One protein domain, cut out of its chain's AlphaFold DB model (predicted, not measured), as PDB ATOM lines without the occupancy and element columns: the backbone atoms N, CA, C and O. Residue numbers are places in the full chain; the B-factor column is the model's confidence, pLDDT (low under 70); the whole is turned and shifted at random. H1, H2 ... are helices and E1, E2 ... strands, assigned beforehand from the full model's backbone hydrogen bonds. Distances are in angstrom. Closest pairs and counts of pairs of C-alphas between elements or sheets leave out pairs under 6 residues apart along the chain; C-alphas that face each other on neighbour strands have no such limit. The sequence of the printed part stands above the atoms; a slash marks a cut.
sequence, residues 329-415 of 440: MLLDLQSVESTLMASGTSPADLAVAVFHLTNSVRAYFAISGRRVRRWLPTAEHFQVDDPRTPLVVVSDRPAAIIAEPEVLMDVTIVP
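AT A GLANCE: This is residues 329 to 415 of the 440 residues of an uncharacterized protein of Mycolicibacterium vanbaalenii (UniProt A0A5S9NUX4). H2 covers one face of a twisted parallel sheet, E2 E1 E3 E4, and meets H1 in a V. The printed part has 87 residues, under half in E1 H1 H2 E2 E3 E4; its class is mixed. It is compact, radius of gyration of the C-alphas 13.0 A, spanning 38 by 27 by 18 A.

IN THESE COORDINATES: Find E1, residues 329 to 332, from C-alpha 329 at (3.894, 0.141, -17.834). H1, 333 to 342, runs 14.0 A and H2, 350 to 364, 21.2 A. Next come E2, 372 to 375, E3, 391 to 394, and E4, 411 to 414, ending at (7.416, 9.601, -15.880).

HOW THE PARTS SIT: Between E2 and E1, N 373 and O 329 are 2.8 A apart. H2 runs along the strands, over E1 and E3, at height 10.0 A. H1 only grazes the sheet and touches H2, closest C-alphas 337 and 350, 6.9 A. Both helices have every O i to N i+4 pair within hydrogen-bond range.

THE WHOLE: The printed part has no cut; E2 to E3 and E3 to E4 are long links; pLDDT is under 70 at 377 and 403 to 411.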
ATOM      1  N   MET A 329       3.573  -1.102 -17.143       90.75
ATOM      2  CA  MET A 329       3.894   0.141 -17.834       90.75
ATOM      3  C   MET A 329       2.789   0.497 -18.830       90.75
ATOM      4  O   MET A 329       2.469  -0.305 -19.710       90.75
ATOM      5  N   LEU A 330       2.257   1.714 -18.726       90.38
ATOM      6  CA  LEU A 330       1.384   2.327 -19.723       90.38
ATOM      7  C   LEU A 330       2.181   3.366 -20.509       90.38
ATOM      8  O   LEU A 330       2.703   4.324 -19.940       90.38
ATOM      9  N   LEU A 331       2.278   3.161 -21.817       89.00
ATOM     10  CA  LEU A 331       2.961   4.057 -22.740       89.00
ATOM     11  C   LEU A 331       1.921   4.813 -23.570       89.00
ATOM     12  O   LEU A 331       1.272   4.213 -24.433       89.00
ATOM     13  N   ASP A 332       1.786   6.117 -23.336       89.44
ATOM     14  CA  ASP A 332       1.034   7.010 -24.219       89.44
ATOM     15  C   ASP A 332       1.894   7.318 -25.439       89.44
ATOM     16  O   ASP A 332       2.732   8.222 -25.431       89.44
ATOM     17  N   LEU A 333       1.723   6.503 -26.479       87.12
ATOM     18  CA  LEU A 333       2.594   6.557 -27.646       87.12
ATOM     19  C   LEU A 333       2.540   7.934 -28.316       87.12
ATOM     20  O   LEU A 333       3.580   8.465 -28.684       87.12
ATOM     21  N   GLN A 334       1.354   8.544 -28.399       86.94
ATOM     22  CA  GLN A 334       1.192   9.844 -29.046       86.94
ATOM     23  C   GLN A 334       1.876  10.964 -28.252       86.94
ATOM     24  O   GLN A 334       2.529  11.821 -28.847       86.94
ATOM     25  N   SER A 335       1.736  10.960 -26.924       84.38
ATOM     26  CA  SER A 335       2.418  11.915 -26.038       84.38
ATOM     27  C   SER A 335       3.936  11.804 -26.166       84.38
ATOM     28  O   SER A 335       4.634  12.795 -26.392       84.38
ATOM     29  N   VAL A 336       4.449  10.574 -26.101       85.94
ATOM     30  CA  VAL A 336       5.883  10.299 -26.196       85.94
ATOM     31  C   VAL A 336       6.435  10.702 -27.559       85.94
ATOM     32  O   VAL A 336       7.449  11.392 -27.619       85.94
ATOM     33  N   GLU A 337       5.768  10.324 -28.650       87.69
ATOM     34  CA  GLU A 337       6.177  10.691 -30.009       87.69
ATOM     35  C   GLU A 337       6.175  12.209 -30.211       87.69
ATOM     36  O   GLU A 337       7.148  12.763 -30.721       87.69
ATOM     37  N   SER A 338       5.121  12.892 -29.751       86.19
ATOM     38  CA  SER A 338       5.010  14.354 -29.837       86.19
ATOM     39  C   SER A 338       6.132  15.043 -29.065       86.19
ATOM     40  O   SER A 338       6.766  15.961 -29.583       86.19
ATOM     41  N   THR A 339       6.436  14.554 -27.861       83.56
ATOM     42  CA  THR A 339       7.509  15.093 -27.021       83.56
ATOM     43  C   THR A 339       8.886  14.876 -27.649       83.56
ATOM     44  O   THR A 339       9.706  15.792 -27.697       83.56
ATOM     45  N   LEU A 340       9.158  13.677 -28.173       83.31
ATOM     46  CA  LEU A 340      10.432  13.359 -28.822       83.31
ATOM     47  C   LEU A 340      10.643  14.186 -30.093       83.31
ATOM     48  O   LEU A 340      11.747  14.693 -30.309       83.31
ATOM     49  N   MET A 341       9.596  14.375 -30.900       83.94
ATOM     50  CA  MET A 341       9.641  15.255 -32.071       83.94
ATOM     51  C   MET A 341       9.871  16.717 -31.670       83.94
ATOM     52  O   MET A 341      10.720  17.381 -32.260       83.94
ATOM     53  N   ALA A 342       9.195  17.203 -30.622       83.88
ATOM     54  CA  ALA A 342       9.425  18.543 -30.074       83.88
ATOM     55  C   ALA A 342      10.860  18.724 -29.539       83.88
ATOM     56  O   ALA A 342      11.410  19.822 -29.589       83.88
ATOM     57  N   SER A 343      11.492  17.634 -29.100       79.81
ATOM     58  CA  SER A 343      12.886  17.591 -28.638       79.81
ATOM     59  C   SER A 343      13.915  17.508 -29.780       79.81
ATOM     60  O   SER A 343      15.110  17.392 -29.514       79.81
ATOM     61  N   GLY A 344      13.478  17.539 -31.045       81.00
ATOM     62  CA  GLY A 344      14.351  17.490 -32.224       81.00
ATOM     63  C   GLY A 344      14.638  16.086 -32.770       81.00
ATOM     64  O   GLY A 344      15.503  15.944 -33.633       81.00
ATOM     65  N   THR A 345      13.928  15.050 -32.308       84.31
ATOM     66  CA  THR A 345      14.039  13.694 -32.878       84.31
ATOM     67  C   THR A 345      13.422  13.670 -34.274       84.31
ATOM     68  O   THR A 345      12.273  14.078 -34.456       84.31
ATOM     69  N   SER A 346      14.166  13.179 -35.268       85.06
ATOM     70  CA  SER A 346      13.660  13.079 -36.637       85.06
ATOM     71  C   SER A 346      12.553  12.012 -36.745       85.06
ATOM     72  O   SER A 346      12.590  11.015 -36.016       85.06
ATOM     73  N   PRO A 347      11.592  12.141 -37.681       86.81
ATOM     74  CA  PRO A 347      10.580  11.106 -37.910       86.81
ATOM     75  C   PRO A 347      11.170   9.728 -38.250       86.81
ATOM     76  O   PRO A 347      10.562   8.708 -37.933       86.81
ATOM     77  N   ALA A 348      12.353   9.688 -38.873       85.81
ATOM     78  CA  ALA A 348      13.035   8.445 -39.230       85.81
ATOM     79  C   ALA A 348      13.610   7.712 -38.004       85.81
ATOM     80  O   ALA A 348      13.633   6.483 -37.980       85.81
ATOM     81  N   ASP A 349      14.010   8.455 -36.967       86.25
ATOM     82  CA  ASP A 349      14.633   7.911 -35.753       86.25
ATOM     83  C   ASP A 349      13.626   7.679 -34.613       86.25
ATOM     84  O   ASP A 349      13.959   7.086 -33.582       86.25
ATOM     85  N   LEU A 350      12.376   8.115 -34.792       83.81
ATOM     86  CA  LEU A 350      11.346   8.126 -33.754       83.81
ATOM     87  C   LEU A 350      11.083   6.735 -33.161       83.81
ATOM     88  O   LEU A 350      11.044   6.572 -31.943       83.81
ATOM     89  N   ALA A 351      10.977   5.707 -34.006       85.75
ATOM     90  CA  ALA A 351      10.749   4.333 -33.557       85.75
ATOM     91  C   ALA A 351      11.901   3.802 -32.682       85.75
ATOM     92  O   ALA A 351      11.668   3.097 -31.697       85.75
ATOM     93  N   VAL A 352      13.141   4.170 -33.019       86.12
ATOM     94  CA  VAL A 352      14.349   3.786 -32.274       86.12
ATOM     95  C   VAL A 352      14.389   4.518 -30.931       86.12
ATOM     96  O   VAL A 352      14.599   3.889 -29.892       86.12
ATOM     97  N   ALA A 353      14.098   5.820 -30.924       83.12
ATOM     98  CA  ALA A 353      14.028   6.620 -29.705       83.12
ATOM     99  C   ALA A 353      12.953   6.103 -28.728       83.12
ATOM    100  O   ALA A 353      13.239   5.898 -27.546       83.12
ATOM    101  N   VAL A 354      11.747   5.790 -29.220       86.69
ATOM    102  CA  VAL A 354      10.664   5.195 -28.414       86.69
ATOM    103  C   VAL A 354      11.079   3.838 -27.841       86.69
ATOM    104  O   VAL A 354      10.806   3.550 -26.672       86.69
ATOM    105  N   PHE A 355      11.759   2.997 -28.627       87.62
ATOM    106  CA  PHE A 355      12.253   1.697 -28.166       87.62
ATOM    107  C   PHE A 355      13.283   1.833 -27.035       87.62
ATOM    108  O   PHE A 355      13.190   1.118 -26.033       87.62
ATOM    109  N   HIS A 356      14.240   2.756 -27.160       85.06
ATOM    110  CA  HIS A 356      15.237   3.007 -26.118       85.06
ATOM    111  C   HIS A 356      14.617   3.574 -24.843       85.06
ATOM    112  O   HIS A 356      14.933   3.084 -23.756       85.06
ATOM    113  N   LEU A 357      13.698   4.535 -24.964       84.00
ATOM    114  CA  LEU A 357      12.949   5.079 -23.830       84.00
ATOM    115  C   LEU A 357      12.192   3.965 -23.098       84.00
ATOM    116  O   LEU A 357      12.367   3.761 -21.897       84.00
ATOM    117  N   THR A 358      11.413   3.182 -23.849       87.12
ATOM    118  CA  THR A 358      10.607   2.080 -23.310       87.12
ATOM    119  C   THR A 358      11.481   1.079 -22.562       87.12
ATOM    120  O   THR A 358      11.169   0.719 -21.430       87.12
ATOM    121  N   ASN A 359      12.601   0.647 -23.151       88.00
ATOM    122  CA  ASN A 359      13.497  -0.311 -22.503       88.00
ATOM    123  C   ASN A 359      14.229   0.261 -21.293       88.00
ATOM    124  O   ASN A 359      14.459  -0.480 -20.340       88.00
ATOM    125  N   SER A 360      14.560   1.551 -21.308       83.75
ATOM    126  CA  SER A 360      15.201   2.212 -20.170       83.75
ATOM    127  C   SER A 360      14.253   2.262 -18.976       83.75
ATOM    128  O   SER A 360      14.626   1.842 -17.881       83.75
ATOM    129  N   VAL A 361      13.003   2.698 -19.186       84.19
ATOM    130  CA  VAL A 361      11.978   2.755 -18.125       84.19
ATOM    131  C   VAL A 361      11.685   1.357 -17.608       84.19
ATOM    132  O   VAL A 361      11.693   1.107 -16.404       84.19
ATOM    133  N   ARG A 362      11.507   0.417 -18.536       89.94
ATOM    134  CA  ARG A 362      11.275  -0.986 -18.227       89.94
ATOM    135  C   ARG A 362      12.392  -1.576 -17.361       89.94
ATOM    136  O   ARG A 362      12.093  -2.251 -16.381       89.94
ATOM    137  N   ALA A 363      13.657  -1.328 -17.697       84.50
ATOM    138  CA  ALA A 363      14.795  -1.821 -16.926       84.50
ATOM    139  C   ALA A 363      14.868  -1.183 -15.530       84.50
ATOM    140  O   ALA A 363      15.096  -1.896 -14.557       84.50
ATOM    141  N   TYR A 364      14.623   0.127 -15.422       82.12
ATOM    142  CA  TYR A 364      14.667   0.855 -14.149       82.12
ATOM    143  C   TYR A 364      13.631   0.341 -13.138       82.12
ATOM    144  O   TYR A 364      13.954   0.123 -11.975       82.12
ATOM    145  N   PHE A 365      12.400   0.091 -13.591       82.19
ATOM    146  CA  PHE A 365      11.311  -0.405 -12.742       82.19
ATOM    147  C   PHE A 365      11.195  -1.942 -12.716       82.19
ATOM    148  O   PHE A 365      10.204  -2.466 -12.216       82.19
ATOM    149  N   ALA A 366      12.181  -2.669 -13.261       85.31
ATOM    150  CA  ALA A 366      12.192  -4.135 -13.346       85.31
ATOM    151  C   ALA A 366      10.923  -4.742 -13.992       85.31
ATOM    152  O   ALA A 366      10.393  -5.758 -13.548       85.31
ATOM    153  N   ILE A 367      10.439  -4.117 -15.065       86.94
ATOM    154  CA  ILE A 367       9.228  -4.512 -15.791       86.94
ATOM    155  C   ILE A 367       9.599  -5.518 -16.898       86.94
ATOM    156  O   ILE A 367      10.586  -5.369 -17.625       86.94
ATOM    157  N   SER A 368       8.823  -6.579 -17.085       87.62
ATOM    158  CA  SER A 368       8.996  -7.494 -18.219       87.62
ATOM    159  C   SER A 368       8.380  -6.915 -19.493       87.62
ATOM    160  O   SER A 368       7.426  -6.139 -19.464       87.62
ATOM    161  N   GLY A 369       8.893  -7.322 -20.660       84.62
ATOM    162  CA  GLY A 369       8.383  -6.830 -21.949       84.62
ATOM    163  C   GLY A 369       6.884  -7.085 -22.163       84.62
ATOM    164  O   GLY A 369       6.202  -6.267 -22.771       84.62
ATOM    165  N   ARG A 370       6.343  -8.173 -21.596       87.25
ATOM    166  CA  ARG A 370       4.908  -8.522 -21.646       87.25
ATOM    167  C   ARG A 370       4.012  -7.608 -20.793       87.25
ATOM    168  O   ARG A 370       2.795  -7.647 -20.946       87.25
ATOM    169  N   ARG A 371       4.589  -6.809 -19.889       89.69
ATOM    170  CA  ARG A 371       3.884  -5.866 -19.002       89.69
ATOM    171  C   ARG A 371       3.974  -4.417 -19.492       89.69
ATOM    172  O   ARG A 371       3.710  -3.496 -18.728       89.69
ATOM    173  N   VAL A 372       4.305  -4.207 -20.766       89.56
ATOM    174  CA  VAL A 372       4.222  -2.898 -21.424       89.56
ATOM    175  C   VAL A 372       2.959  -2.859 -22.278       89.56
ATOM    176  O   VAL A 372       2.810  -3.651 -23.208       89.56
ATOM    177  N   ARG A 373       2.046  -1.931 -21.983       89.69
ATOM    178  CA  ARG A 373       0.849  -1.685 -22.794       89.69
ATOM    179  C   ARG A 373       0.908  -0.308 -23.428       89.69
ATOM    180  O   ARG A 373       1.232   0.678 -22.777       89.69
ATOM    181  N   ARG A 374       0.565  -0.253 -24.712       88.06
ATOM    182  CA  ARG A 374       0.355   1.008 -25.423       88.06
ATOM    183  C   ARG A 374      -1.063   1.480 -25.141       88.06
ATOM    184  O   ARG A 374      -2.001   0.701 -25.302       88.06
ATOM    185  N   TRP A 375      -1.197   2.728 -24.725       85.19
ATOM    186  CA  TRP A 375      -2.482   3.390 -24.572       85.19
ATOM    187  C   TRP A 375      -2.668   4.394 -25.709       85.19
ATOM    188  O   TRP A 375      -1.706   5.025 -26.153       85.19
ATOM    189  N   LEU A 376      -3.898   4.487 -26.212       78.12
ATOM    190  CA  LEU A 376      -4.274   5.403 -27.284       78.12
ATOM    191  C   LEU A 376      -5.295   6.413 -26.752       78.12
ATOM    192  O   LEU A 376      -6.162   6.024 -25.978       78.12
ATOM    193  N   PRO A 377      -5.275   7.669 -27.223       68.44
ATOM    194  CA  PRO A 377      -6.144   8.735 -26.712       68.44
ATOM    195  C   PRO A 377      -7.626   8.540 -27.028       68.44
ATOM    196  O   PRO A 377      -8.481   9.178 -26.427       68.44
ATOM    197  N   THR A 378      -7.930   7.696 -28.011       71.31
ATOM    198  CA  THR A 378      -9.295   7.303 -28.364       71.31
ATOM    199  C   THR A 378      -9.817   6.153 -27.507       71.31
ATOM    200  O   THR A 378     -10.986   5.799 -27.630       71.31
ATOM    201  N   ALA A 379      -8.966   5.535 -26.683       70.25
ATOM    202  CA  ALA A 379      -9.378   4.489 -25.764       70.25
ATOM    203  C   ALA A 379     -10.014   5.104 -24.512       70.25
ATOM    204  O   ALA A 379      -9.662   6.206 -24.091       70.25
ATOM    205  N   GLU A 380     -10.931   4.362 -23.895       74.06
ATOM    206  CA  GLU A 380     -11.416   4.693 -22.557       74.06
ATOM    207  C   GLU A 380     -10.254   4.717 -21.544       74.06
ATOM    208  O   GLU A 380      -9.154   4.200 -21.797       74.06
ATOM    209  N   HIS A 381     -10.503   5.322 -20.380       78.50
ATOM    210  CA  HIS A 381      -9.549   5.313 -19.274       78.50
ATOM    211  C   HIS A 381      -9.080   3.885 -18.988       78.50
ATOM    212  O   HIS A 381      -9.875   2.944 -18.936       78.50
ATOM    213  N   PHE A 382      -7.775   3.726 -18.783       77.88
ATOM    214  CA  PHE A 382      -7.202   2.428 -18.489       77.88
ATOM    215  C   PHE A 382      -7.684   1.947 -17.119       77.88
ATOM    216  O   PHE A 382      -7.360   2.532 -16.084       77.88
ATOM    217  N   GLN A 383      -8.436   0.850 -17.111       73.62
ATOM    218  CA  GLN A 383      -8.822   0.171 -15.884       73.62
ATOM    219  C   GLN A 383      -7.764  -0.867 -15.519       73.62
ATOM    220  O   GLN A 383      -7.449  -1.767 -16.294       73.62
ATOM    221  N   VAL A 384      -7.204  -0.744 -14.317       74.69
ATOM    222  CA  VAL A 384      -6.373  -1.811 -13.748       74.69
ATOM    223  C   VAL A 384      -7.290  -2.839 -13.113       74.69
ATOM    224  O   VAL A 384      -8.056  -2.478 -12.221       74.69
ATOM    225  N   ASP A 385      -7.195  -4.098 -13.522       76.44
ATOM    226  CA  ASP A 385      -8.014  -5.172 -12.946       76.44
ATOM    227  C   ASP A 385      -7.632  -5.463 -11.486       76.44
ATOM    228  O   ASP A 385      -8.484  -5.715 -10.640       76.44
ATOM    229  N   ASP A 386      -6.335  -5.379 -11.179       80.31
ATOM    230  CA  ASP A 386      -5.783  -5.674  -9.863       80.31
ATOM    231  C   ASP A 386      -5.241  -4.403  -9.182       80.31
ATOM    232  O   ASP A 386      -4.196  -3.897  -9.602       80.31
ATOM    233  N   PRO A 387      -5.876  -3.897  -8.106       76.12
ATOM    234  CA  PRO A 387      -5.434  -2.680  -7.409       76.12
ATOM    235  C   PRO A 387      -4.043  -2.773  -6.785       76.12
ATOM    236  O   PRO A 387      -3.473  -1.756  -6.394       76.12
ATOM    237  N   ARG A 388      -3.502  -3.988  -6.666       80.06
ATOM    238  CA  ARG A 388      -2.166  -4.241  -6.133       80.06
ATOM    239  C   ARG A 388      -1.080  -4.025  -7.185       80.06
ATOM    240  O   ARG A 388       0.081  -3.940  -6.812       80.06
ATOM    241  N   THR A 389      -1.432  -3.972  -8.477       83.81
ATOM    242  CA  THR A 389      -0.479  -3.757  -9.578       83.81
ATOM    243  C   THR A 389       0.061  -2.329  -9.551       83.81
ATOM    244  O   THR A 389      -0.711  -1.404  -9.814       83.81
ATOM    245  N   PRO A 390       1.374  -2.132  -9.314       82.25
ATOM    246  CA  PRO A 390       1.992  -0.824  -9.477       82.25
ATOM    247  C   PRO A 390       1.914  -0.395 -10.944       82.25
ATOM    248  O   PRO A 390       2.171  -1.199 -11.846       82.25
ATOM    249  N   LEU A 391       1.577   0.864 -11.191       86.06
ATOM    250  CA  LEU A 391       1.534   1.453 -12.522       86.06
ATOM    251  C   LEU A 391       2.705   2.402 -12.740       86.06
ATOM    252  O   LEU A 391       2.969   3.288 -11.930       86.06
ATOM    253  N   VAL A 392       3.343   2.279 -13.898       86.94
ATOM    254  CA  VAL A 392       4.296   3.262 -14.414       86.94
ATOM    255  C   VAL A 392       3.706   3.866 -15.679       86.94
ATOM    256  O   VAL A 392       3.576   3.187 -16.696       86.94
ATOM    257  N   VAL A 393       3.322   5.136 -15.625       86.88
ATOM    258  CA  VAL A 393       2.721   5.848 -16.754       86.88
ATOM    259  C   VAL A 393       3.763   6.752 -17.380       86.88
ATOM    260  O   VAL A 393       4.255   7.680 -16.741       86.88
ATOM    261  N   VAL A 394       4.080   6.500 -18.646       87.00
ATOM    262  CA  VAL A 394       4.948   7.367 -19.443       87.00
ATOM    263  C   VAL A 394       4.063   8.209 -20.350       87.00
ATOM    264  O   VAL A 394       3.600   7.742 -21.390       87.00
ATOM    265  N   SER A 395       3.770   9.424 -19.889       84.12
ATOM    266  CA  SER A 395       2.902  10.396 -20.555       84.12
ATOM    267  C   SER A 395       3.126  11.789 -19.959       84.12
ATOM    268  O   SER A 395       3.469  11.922 -18.782       84.12
ATOM    269  N   ASP A 396       2.904  12.824 -20.763       78.31
ATOM    270  CA  ASP A 396       2.764  14.224 -20.341       78.31
ATOM    271  C   ASP A 396       1.326  14.586 -19.902       78.31
ATOM    272  O   ASP A 396       1.100  15.659 -19.347       78.31
ATOM    273  N   ARG A 397       0.355  13.676 -20.079       80.12
ATOM    274  CA  ARG A 397      -1.076  13.856 -19.763       80.12
ATOM    275  C   ARG A 397      -1.691  12.672 -18.986       80.12
ATOM    276  O   ARG A 397      -2.730  12.137 -19.374       80.12
ATOM    277  N   PRO A 398      -1.112  12.262 -17.847       74.69
ATOM    278  CA  PRO A 398      -1.525  11.064 -17.100       74.69
ATOM    279  C   PRO A 398      -2.997  11.066 -16.645       74.69
ATOM    280  O   PRO A 398      -3.613  10.004 -16.570       74.69
ATOM    281  N   ALA A 399      -3.585  12.243 -16.396       73.94
ATOM    282  CA  ALA A 399      -4.991  12.383 -16.002       73.94
ATOM    283  C   ALA A 399      -5.985  11.958 -17.101       73.94
ATOM    284  O   ALA A 399      -7.113  11.603 -16.790       73.94
ATOM    285  N   ALA A 400      -5.571  11.950 -18.374       74.44
ATOM    286  CA  ALA A 400      -6.392  11.438 -19.474       74.44
ATOM    287  C   ALA A 400      -6.368   9.899 -19.567       74.44
ATOM    288  O   ALA A 400      -7.164   9.309 -20.291       74.44
ATOM    289  N   ILE A 401      -5.437   9.252 -18.859       76.25
ATOM    290  CA  ILE A 401      -5.177   7.811 -18.948       76.25
ATOM    291  C   ILE A 401      -5.821   7.077 -17.772       76.25
ATOM    292  O   ILE A 401      -6.325   5.971 -17.951       76.25
ATOM    293  N   ILE A 402      -5.821   7.676 -16.576       76.38
ATOM    294  CA  ILE A 402      -6.280   7.038 -15.334       76.38
ATOM    295  C   ILE A 402      -7.425   7.849 -14.723       76.38
ATOM    296  O   ILE A 402      -7.227   8.997 -14.338       76.38
ATOM    297  N   ALA A 403      -8.597   7.223 -14.580       66.19
ATOM    298  CA  ALA A 403      -9.792   7.863 -14.021       66.19
ATOM    299  C   ALA A 403      -9.775   8.002 -12.483       66.19
ATOM    300  O   ALA A 403     -10.337   8.958 -11.964       66.19
ATOM    301  N   GLU A 404      -9.152   7.062 -11.758       67.81
ATOM    302  CA  GLU A 404      -9.187   6.989 -10.280       67.81
ATOM    303  C   GLU A 404      -7.809   6.605  -9.689       67.81
ATOM    304  O   GLU A 404      -7.618   5.493  -9.178       67.81
ATOM    305  N   PRO A 405      -6.794   7.480  -9.795       64.38
ATOM    306  CA  PRO A 405      -5.432   7.192  -9.340       64.38
ATOM    307  C   PRO A 405      -5.335   6.945  -7.827       64.38
ATOM    308  O   PRO A 405      -4.491   6.174  -7.391       64.38
ATOM    309  N   GLU A 406      -6.222   7.524  -7.019       63.84
ATOM    310  CA  GLU A 406      -6.292   7.312  -5.567       63.84
ATOM    311  C   GLU A 406      -6.731   5.896  -5.155       63.84
ATOM    312  O   GLU A 406      -6.578   5.506  -3.996       63.84
ATOM    313  N   VAL A 407      -7.271   5.113  -6.094       59.41
ATOM    314  CA  VAL A 407      -7.642   3.702  -5.898       59.41
ATOM    315  C   VAL A 407      -6.527   2.768  -6.403       59.41
ATOM    316  O   VAL A 407      -6.710   1.555  -6.536       59.41
ATOM    317  N   LEU A 408      -5.347   3.327  -6.675       62.34
ATOM    318  CA  LEU A 408      -4.142   2.620  -7.072       62.34
ATOM    319  C   LEU A 408      -3.021   2.957  -6.095       62.34
ATOM    320  O   LEU A 408      -2.810   4.103  -5.717       62.34
ATOM    321  N   MET A 409      -2.320   1.915  -5.666       53.59
ATOM    322  CA  MET A 409      -1.316   2.001  -4.612       53.59
ATOM    323  C   MET A 409      -0.079   2.800  -4.997       53.59
ATOM    324  O   MET A 409       0.438   3.563  -4.193       53.59
ATOM    325  N   ASP A 410       0.376   2.600  -6.228       65.50
ATOM    326  CA  ASP A 410       1.658   3.087  -6.703       65.50
ATOM    327  C   ASP A 410       1.480   3.493  -8.165       65.50
ATOM    328  O   ASP A 410       1.462   2.641  -9.054       65.50
ATOM    329  N   VAL A 411       1.298   4.789  -8.420       66.06
ATOM    330  CA  VAL A 411       1.282   5.354  -9.774       66.06
ATOM    331  C   VAL A 411       2.505   6.243  -9.920       66.06
ATOM    332  O   VAL A 411       2.560   7.341  -9.376       66.06
ATOM    333  N   THR A 412       3.497   5.768 -10.665       75.62
ATOM    334  CA  THR A 412       4.671   6.569 -11.008       75.62
ATOM    335  C   THR A 412       4.465   7.206 -12.372       75.62
ATOM    336  O   THR A 412       4.351   6.507 -13.379       75.62
ATOM    337  N   ILE A 413       4.432   8.535 -12.413       73.56
ATOM    338  CA  ILE A 413       4.329   9.292 -13.661       73.56
ATOM    339  C   ILE A 413       5.734   9.692 -14.094       73.56
ATOM    340  O   ILE A 413       6.453  10.383 -13.367       73.56
ATOM    341  N   VAL A 414       6.117   9.275 -15.298       74.62
ATOM    342  CA  VAL A 414       7.416   9.601 -15.880       74.62
ATOM    343  C   VAL A 414       7.207  10.482 -17.113       74.62
ATOM    344  O   VAL A 414       6.804   9.975 -18.163       74.62
ATOM    345  N   PRO A 415       7.474  11.799 -17.025       73.94
ATOM    346  CA  PRO A 415       7.341  12.682 -18.175       73.94
ATOM    347  C   PRO A 415       8.403  12.339 -19.238       73.94
ATOM    348  O   PRO A 415       9.552  12.043 -18.872       73.94
TER     349      PRO A 415